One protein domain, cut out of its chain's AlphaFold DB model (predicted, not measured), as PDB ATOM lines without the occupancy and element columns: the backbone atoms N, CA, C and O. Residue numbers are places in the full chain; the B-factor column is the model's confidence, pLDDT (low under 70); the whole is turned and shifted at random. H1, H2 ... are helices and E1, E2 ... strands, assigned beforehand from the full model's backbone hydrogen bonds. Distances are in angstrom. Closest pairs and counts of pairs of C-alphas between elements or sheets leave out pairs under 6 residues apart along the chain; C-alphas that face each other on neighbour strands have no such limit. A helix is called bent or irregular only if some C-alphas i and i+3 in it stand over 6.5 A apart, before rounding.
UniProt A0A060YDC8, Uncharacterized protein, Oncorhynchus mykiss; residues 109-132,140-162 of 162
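AT A GLANCE: This is residues 109 to 132 and 140 to 162 of the 162 residues of an uncharacterized protein of Oncorhynchus mykiss (UniProt A0A060YDC8). This is an open, angular frame: a short ribbon of two strands, E1 and E2, makes a crossbar, and the helices H1 and H2 reach away from it to the same side like two legs set well apart. The space between the two helices is empty; residues 124 to 132 and residues 152 to 162 stick out free. The printed part has 47 residues, with two named helices and two named strands in the order E1, H1, E2, H2 along the chain; the sheet's order is E1, E2, antiparallel, and the class is mixed, helices and strands. The whole is loose, with a radius of gyration of the C-alphas of 13.4 A and spans of 37 by 26 by 16 A.

IN THESE COORDINATES: The printed part begins with the strand E1, residues 109 to 111, 6.2 A from first to last C-alpha, with C-alpha 109 at (65.518, 101.412, 50.431). The helix H1, residues 117 to 128, is the longest helix by residues, 16.6 A from C-alpha 117 at (70.490, 97.919, 66.278) to C-alpha 128. The strand E2, residues 147 to 150, is 9.4 A long between its first and last C-alphas. The helix H2, residues 152 to 161, measures 14.4 A and ends with C-alpha 161 at (67.022, 124.133, 57.787).

HOW THE PARTS SIT: E1 and E2 are antiparallel neighbours, with 146 degrees between their directions. The C-alphas of Val 111 and Thr 147 face each other at 4.8 A, and those of Leu 109 and Ile 149 at 5.2 A. Across this pair, N 148 and O 110 are within hydrogen-bond range at 2.9 A, and N 110 and O 148 at 3.1 A. H1 and H2 are apart, and so are E1 and H2. Residues 124 to 132, of which 124 to 128 belong to H1, stand free, as do residues 152 to 162, of which 152 to 161 belong to H2. In H1 and H2 every O i to N i+4 pair is within hydrogen-bond range, and neither helix is bent.

THE WHOLE: The two C-alphas farthest apart are those of Ser 140 and Glu 160, at 38.4 A. Residues 133 to 139 are cut out and not printed, and C-alphas 132 and 140 across the cut are 13.3 A apart; the link from H1 to E2 runs across this cut. The links E1 to H1 and E2 to H2 are tight. Arg 162 is the last residue of the chain. The mean pLDDT of the printed part is 71.3, with residues 109 to 115, 130 to 132, 140 to 145 and 162 under 70.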
ATOM      1  N   LEU A 109      66.297 102.123  49.432       58.47
ATOM      2  CA  LEU A 109      65.518 101.412  50.431       58.47
ATOM      3  C   LEU A 109      66.426 100.325  50.980       58.47
ATOM      4  O   LEU A 109      66.720  99.360  50.276       58.47
ATOM      5  N   ASP A 110      66.886 100.522  52.206       61.09
ATOM      6  CA  ASP A 110      67.601  99.482  52.925       61.09
ATOM      7  C   ASP A 110      66.607  98.785  53.850       61.09
ATOM      8  O   ASP A 110      65.919  99.426  54.657       61.09
ATOM      9  N   VAL A 111      66.452  97.474  53.668       65.38
ATOM     10  CA  VAL A 111      65.538  96.684  54.495       65.38
ATOM     11  C   VAL A 111      66.154  96.599  55.882       65.38
ATOM     12  O   VAL A 111      67.245  96.059  56.056       65.38
ATOM     13  N   CYS A 112      65.457  97.133  56.882       64.50
ATOM     14  CA  CYS A 112      65.939  97.083  58.249       64.50
ATOM     15  C   CYS A 112      65.597  95.709  58.825       64.50
ATOM     16  O   CYS A 112      64.448  95.431  59.171       64.50
ATOM     17  N   LEU A 113      66.597  94.832  58.892       65.31
ATOM     18  CA  LEU A 113      66.450  93.516  59.510       65.31
ATOM     19  C   LEU A 113      66.147  93.661  61.007       65.31
ATOM     20  O   LEU A 113      66.668  94.565  61.667       65.31
ATOM     21  N   LYS A 114      65.337  92.748  61.554       68.62
ATOM     22  CA  LYS A 114      64.888  92.776  62.960       68.62
ATOM     23  C   LYS A 114      66.052  92.656  63.950       68.62
ATOM     24  O   LYS A 114      65.952  93.096  65.090       68.62
ATOM     25  N   GLU A 115      67.174  92.105  63.493       66.69
ATOM     26  CA  GLU A 115      68.419  91.926  64.239       66.69
ATOM     27  C   GLU A 115      69.317  93.176  64.224       66.69
ATOM     28  O   GLU A 115      70.347  93.206  64.902       66.69
ATOM     29  N   SER A 116      68.961  94.216  63.460       73.56
ATOM     30  CA  SER A 116      69.721  95.463  63.434       73.56
ATOM     31  C   SER A 116      69.505  96.277  64.711       73.56
ATOM     32  O   SER A 116      68.398  96.382  65.245       73.56
ATOM     33  N   ARG A 117      70.569  96.944  65.174       74.50
ATOM     34  CA  ARG A 117      70.490  97.919  66.278       74.50
ATOM     35  C   ARG A 117      69.510  99.048  65.962       74.50
ATOM     36  O   ARG A 117      68.826  99.522  66.866       74.50
ATOM     37  N   ASP A 118      69.415  99.431  64.692       75.12
ATOM     38  CA  ASP A 118      68.508 100.485  64.236       75.12
ATOM     39  C   ASP A 118      67.047 100.071  64.425       75.12
ATOM     40  O   ASP A 118      66.243 100.859  64.918       75.12
ATOM     41  N   TYR A 119      66.720  98.807  64.140       75.50
ATOM     42  CA  TYR A 119      65.383  98.257  64.361       75.50
ATOM     43  C   TYR A 119      64.993  98.326  65.842       75.50
ATOM     44  O   TYR A 119      63.912  98.807  66.182       75.50
ATOM     45  N   SER A 120      65.900  97.918  66.738       76.62
ATOM     46  CA  SER A 120      65.668  97.959  68.187       76.62
ATOM     47  C   SER A 120      65.477  99.390  68.711       76.62
ATOM     48  O   SER A 120      64.583  99.641  69.526       76.62
ATOM     49  N   LEU A 121      66.263 100.349  68.209       80.56
ATOM     50  CA  LEU A 121      66.139 101.762  68.573       80.56
ATOM     51  C   LEU A 121      64.807 102.357  68.098       80.56
ATOM     52  O   LEU A 121      64.124 103.036  68.867       80.56
ATOM     53  N   ILE A 122      64.418 102.070  66.853       80.94
ATOM     54  CA  ILE A 122      63.132 102.493  66.286       80.94
ATOM     55  C   ILE A 122      61.987 101.902  67.109       80.94
ATOM     56  O   ILE A 122      61.096 102.633  67.530       80.94
ATOM     57  N   GLN A 123      62.032 100.604  67.409       74.44
ATOM     58  CA  GLN A 123      61.001  99.928  68.192       74.44
ATOM     59  C   GLN A 123      60.873 100.511  69.607       74.44
ATOM     60  O   GLN A 123      59.759 100.702  70.094       74.44
ATOM     61  N   THR A 124      61.994 100.821  70.261       77.75
ATOM     62  CA  THR A 124      62.000 101.435  71.597       77.75
ATOM     63  C   THR A 124      61.408 102.842  71.546       77.75
ATOM     64  O   THR A 124      60.451 103.124  72.260       77.75
ATOM     65  N   THR A 125      61.874 103.681  70.616       80.94
ATOM     66  CA  THR A 125      61.385 105.061  70.439       80.94
ATOM     67  C   THR A 125      59.887 105.097  70.129       80.94
ATOM     68  O   THR A 125      59.145 105.912  70.681       80.94
ATOM     69  N   LEU A 126      59.420 104.197  69.258       76.19
ATOM     70  CA  LEU A 126      58.006 104.081  68.911       76.19
ATOM     71  C   LEU A 126      57.165 103.643  70.107       76.19
ATOM     72  O   LEU A 126      56.079 104.183  70.282       76.19
ATOM     73  N   ASN A 127      57.655 102.708  70.928       73.69
ATOM     74  CA  ASN A 127      56.964 102.270  72.141       73.69
ATOM     75  C   ASN A 127      56.891 103.364  73.209       73.69
ATOM     76  O   ASN A 127      55.846 103.522  73.836       73.69
ATOM     77  N   GLU A 128      57.964 104.129  73.392       78.56
ATOM     78  CA  GLU A 128      58.016 105.245  74.342       78.56
ATOM     79  C   GLU A 128      57.144 106.428  73.904       78.56
ATOM     80  O   GLU A 128      56.581 107.131  74.737       78.56
ATOM     81  N   SER A 129      56.967 106.616  72.594       75.62
ATOM     82  CA  SER A 129      56.123 107.678  72.026       75.62
ATOM     83  C   SER A 129      54.633 107.310  71.960       75.62
ATOM     84  O   SER A 129      53.835 108.060  71.391       75.62
ATOM     85  N   ARG A 130      54.228 106.152  72.501       67.69
ATOM     86  CA  ARG A 130      52.824 105.719  72.499       67.69
ATOM     87  C   ARG A 130      52.011 106.594  73.443       67.69
ATOM     88  O   ARG A 130      52.181 106.549  74.657       67.69
ATOM     89  N   LEU A 131      51.070 107.342  72.878       65.00
ATOM     90  CA  LEU A 131      50.029 107.997  73.659       65.00
ATOM     91  C   LEU A 131      49.059 106.929  74.180       65.00
ATOM     92  O   LEU A 131      48.655 106.043  73.422       65.00
ATOM     93  N   ASP A 132      48.689 107.011  75.461       64.31
ATOM     94  CA  ASP A 132      47.689 106.127  76.068       64.31
ATOM     95  C   ASP A 132      46.301 106.461  75.504       64.31
ATOM     96  O   ASP A 132      45.539 107.272  76.033       64.31
ATOM     97  N   SER A 140      46.563  95.442  69.318       59.12
ATOM     98  CA  SER A 140      47.875  94.943  68.890       59.12
ATOM     99  C   SER A 140      48.388  95.504  67.558       59.12
ATOM    100  O   SER A 140      48.254  94.865  66.513       59.12
ATOM    101  N   TRP A 141      49.014  96.678  67.597       59.19
ATOM    102  CA  TRP A 141      49.812  97.156  66.474       59.19
ATOM    103  C   TRP A 141      51.009  96.213  66.339       59.19
ATOM    104  O   TRP A 141      51.905  96.220  67.185       59.19
ATOM    105  N   GLN A 142      50.981  95.348  65.328       59.72
ATOM    106  CA  GLN A 142      52.103  94.483  64.980       59.72
ATOM    107  C   GLN A 142      52.874  95.169  63.856       59.72
ATOM    108  O   GLN A 142      52.339  95.390  62.772       59.72
ATOM    109  N   TRP A 143      54.108  95.576  64.149       65.25
ATOM    110  CA  TRP A 143      55.004  96.172  63.164       65.25
ATOM    111  C   TRP A 143      55.546  95.060  62.266       65.25
ATOM    112  O   TRP A 143      56.218  94.153  62.757       65.25
ATOM    113  N   ASP A 144      55.209  95.116  60.980       66.19
ATOM    114  CA  ASP A 144      55.550  94.069  60.015       66.19
ATOM    115  C   ASP A 144      56.939  94.329  59.410       66.19
ATOM    116  O   ASP A 144      57.943  93.810  59.909       66.19
ATOM    117  N   ASP A 145      57.011  95.252  58.449       66.50
ATOM    118  CA  ASP A 145      58.247  95.632  57.770       66.50
ATOM    119  C   ASP A 145      58.718  97.030  58.181       66.50
ATOM    120  O   ASP A 145      57.986  98.020  58.092       66.50
ATOM    121  N   VAL A 146      59.983  97.121  58.594       71.25
ATOM    122  CA  VAL A 146      60.669  98.389  58.860       71.25
ATOM    123  C   VAL A 146      61.705  98.598  57.763       71.25
ATOM    124  O   VAL A 146      62.570  97.759  57.529       71.25
ATOM    125  N   THR A 147      61.617  99.726  57.067       74.19
ATOM    126  CA  THR A 147      62.551 100.085  55.995       74.19
ATOM    127  C   THR A 147      63.187 101.427  56.301       74.19
ATOM    128  O   THR A 147      62.514 102.378  56.701       74.19
ATOM    129  N   LEU A 148      64.505 101.496  56.128       72.88
ATOM    130  CA  LEU A 148      65.248 102.737  56.252       72.88
ATOM    131  C   LEU A 148      65.280 103.419  54.889       72.88
ATOM    132  O   LEU A 148      65.685 102.842  53.876       72.88
ATOM    133  N   ILE A 149      64.819 104.666  54.870       77.06
ATOM    134  CA  ILE A 149      64.781 105.480  53.661       77.06
ATOM    135  C   ILE A 149      66.031 106.350  53.648       77.06
ATOM    136  O   ILE A 149      66.086 107.381  54.319       77.06
ATOM    137  N   HIS A 150      67.015 105.961  52.841       72.44
ATOM    138  CA  HIS A 150      68.191 106.782  52.592       72.44
ATOM    139  C   HIS A 150      67.916 107.706  51.409       72.44
ATOM    140  O   HIS A 150      67.869 107.283  50.252       72.44
ATOM    141  N   ASN A 151      67.675 108.980  51.715       78.62
ATOM    142  CA  ASN A 151      67.473 110.024  50.722       78.62
ATOM    143  C   ASN A 151      68.390 111.214  51.023       78.62
ATOM    144  O   ASN A 151      68.062 112.077  51.836       78.62
ATOM    145  N   GLU A 152      69.518 111.258  50.317       77.69
ATOM    146  CA  GLU A 152      70.550 112.295  50.444       77.69
ATOM    147  C   GLU A 152      70.024 113.714  50.182       77.69
ATOM    148  O   GLU A 152      70.506 114.686  50.760       77.69
ATOM    149  N   GLU A 153      69.020 113.859  49.315       71.19
ATOM    150  CA  GLU A 153      68.421 115.159  49.008       71.19
ATOM    151  C   GLU A 153      67.602 115.679  50.195       71.19
ATOM    152  O   GLU A 153      67.783 116.822  50.614       71.19
ATOM    153  N   LEU A 154      66.758 114.822  50.779       74.69
ATOM    154  CA  LEU A 154      65.978 115.168  51.970       74.69
ATOM    155  C   LEU A 154      66.867 115.368  53.196       74.69
ATOM    156  O   LEU A 154      66.589 116.249  54.006       74.69
ATOM    157  N   LEU A 155      67.935 114.578  53.322       74.62
ATOM    158  CA  LEU A 155      68.895 114.715  54.409       74.62
ATOM    159  C   LEU A 155      69.608 116.072  54.339       74.62
ATOM    160  O   LEU A 155      69.686 116.774  55.345       74.62
ATOM    161  N   ARG A 156      70.058 116.480  53.144       74.50
ATOM    162  CA  ARG A 156      70.676 117.795  52.930       74.50
ATOM    163  C   ARG A 156      69.702 118.936  53.228       74.50
ATOM    164  O   ARG A 156      70.056 119.831  53.987       74.50
ATOM    165  N   GLU A 157      68.475 118.883  52.706       74.12
ATOM    166  CA  GLU A 157      67.453 119.903  53.003       74.12
ATOM    167  C   GLU A 157      67.129 119.994  54.504       74.12
ATOM    168  O   GLU A 157      66.860 121.082  55.014       74.12
ATOM    169  N   PHE A 158      67.126 118.863  55.217       78.75
ATOM    170  CA  PHE A 158      66.910 118.844  56.662       78.75
ATOM    171  C   PHE A 158      68.047 119.550  57.406       78.75
ATOM    172  O   PHE A 158      67.774 120.370  58.279       78.75
ATOM    173  N   PHE A 159      69.304 119.274  57.043       74.19
ATOM    174  CA  PHE A 159      70.460 119.932  57.654       74.19
ATOM    175  C   PHE A 159      70.573 121.416  57.299       74.19
ATOM    176  O   PHE A 159      70.991 122.191  58.145       74.19
ATOM    177  N   GLU A 160      70.173 121.835  56.098       74.12
ATOM    178  CA  GLU A 160      70.170 123.255  55.717       74.12
ATOM    179  C   GLU A 160      69.148 124.091  56.506       74.12
ATOM    180  O   GLU A 160      69.305 125.304  56.631       74.12
ATOM    181  N   LYS A 161      68.084 123.461  57.019       71.00
ATOM    182  CA  LYS A 161      67.022 124.133  57.787       71.00
ATOM    183  C   LYS A 161      67.185 124.048  59.301       71.00
ATOM    184  O   LYS A 161      66.427 124.713  60.010       71.00
ATOM    185  N   ARG A 162      68.075 123.185  59.775       60.78
ATOM    186  CA  ARG A 162      68.339 122.964  61.194       60.78
ATOM    187  C   ARG A 162      69.385 123.949  61.699       60.78
ATOM    188  O   ARG A 162      69.211 124.400  62.851       60.78
TER     189      ARG A 162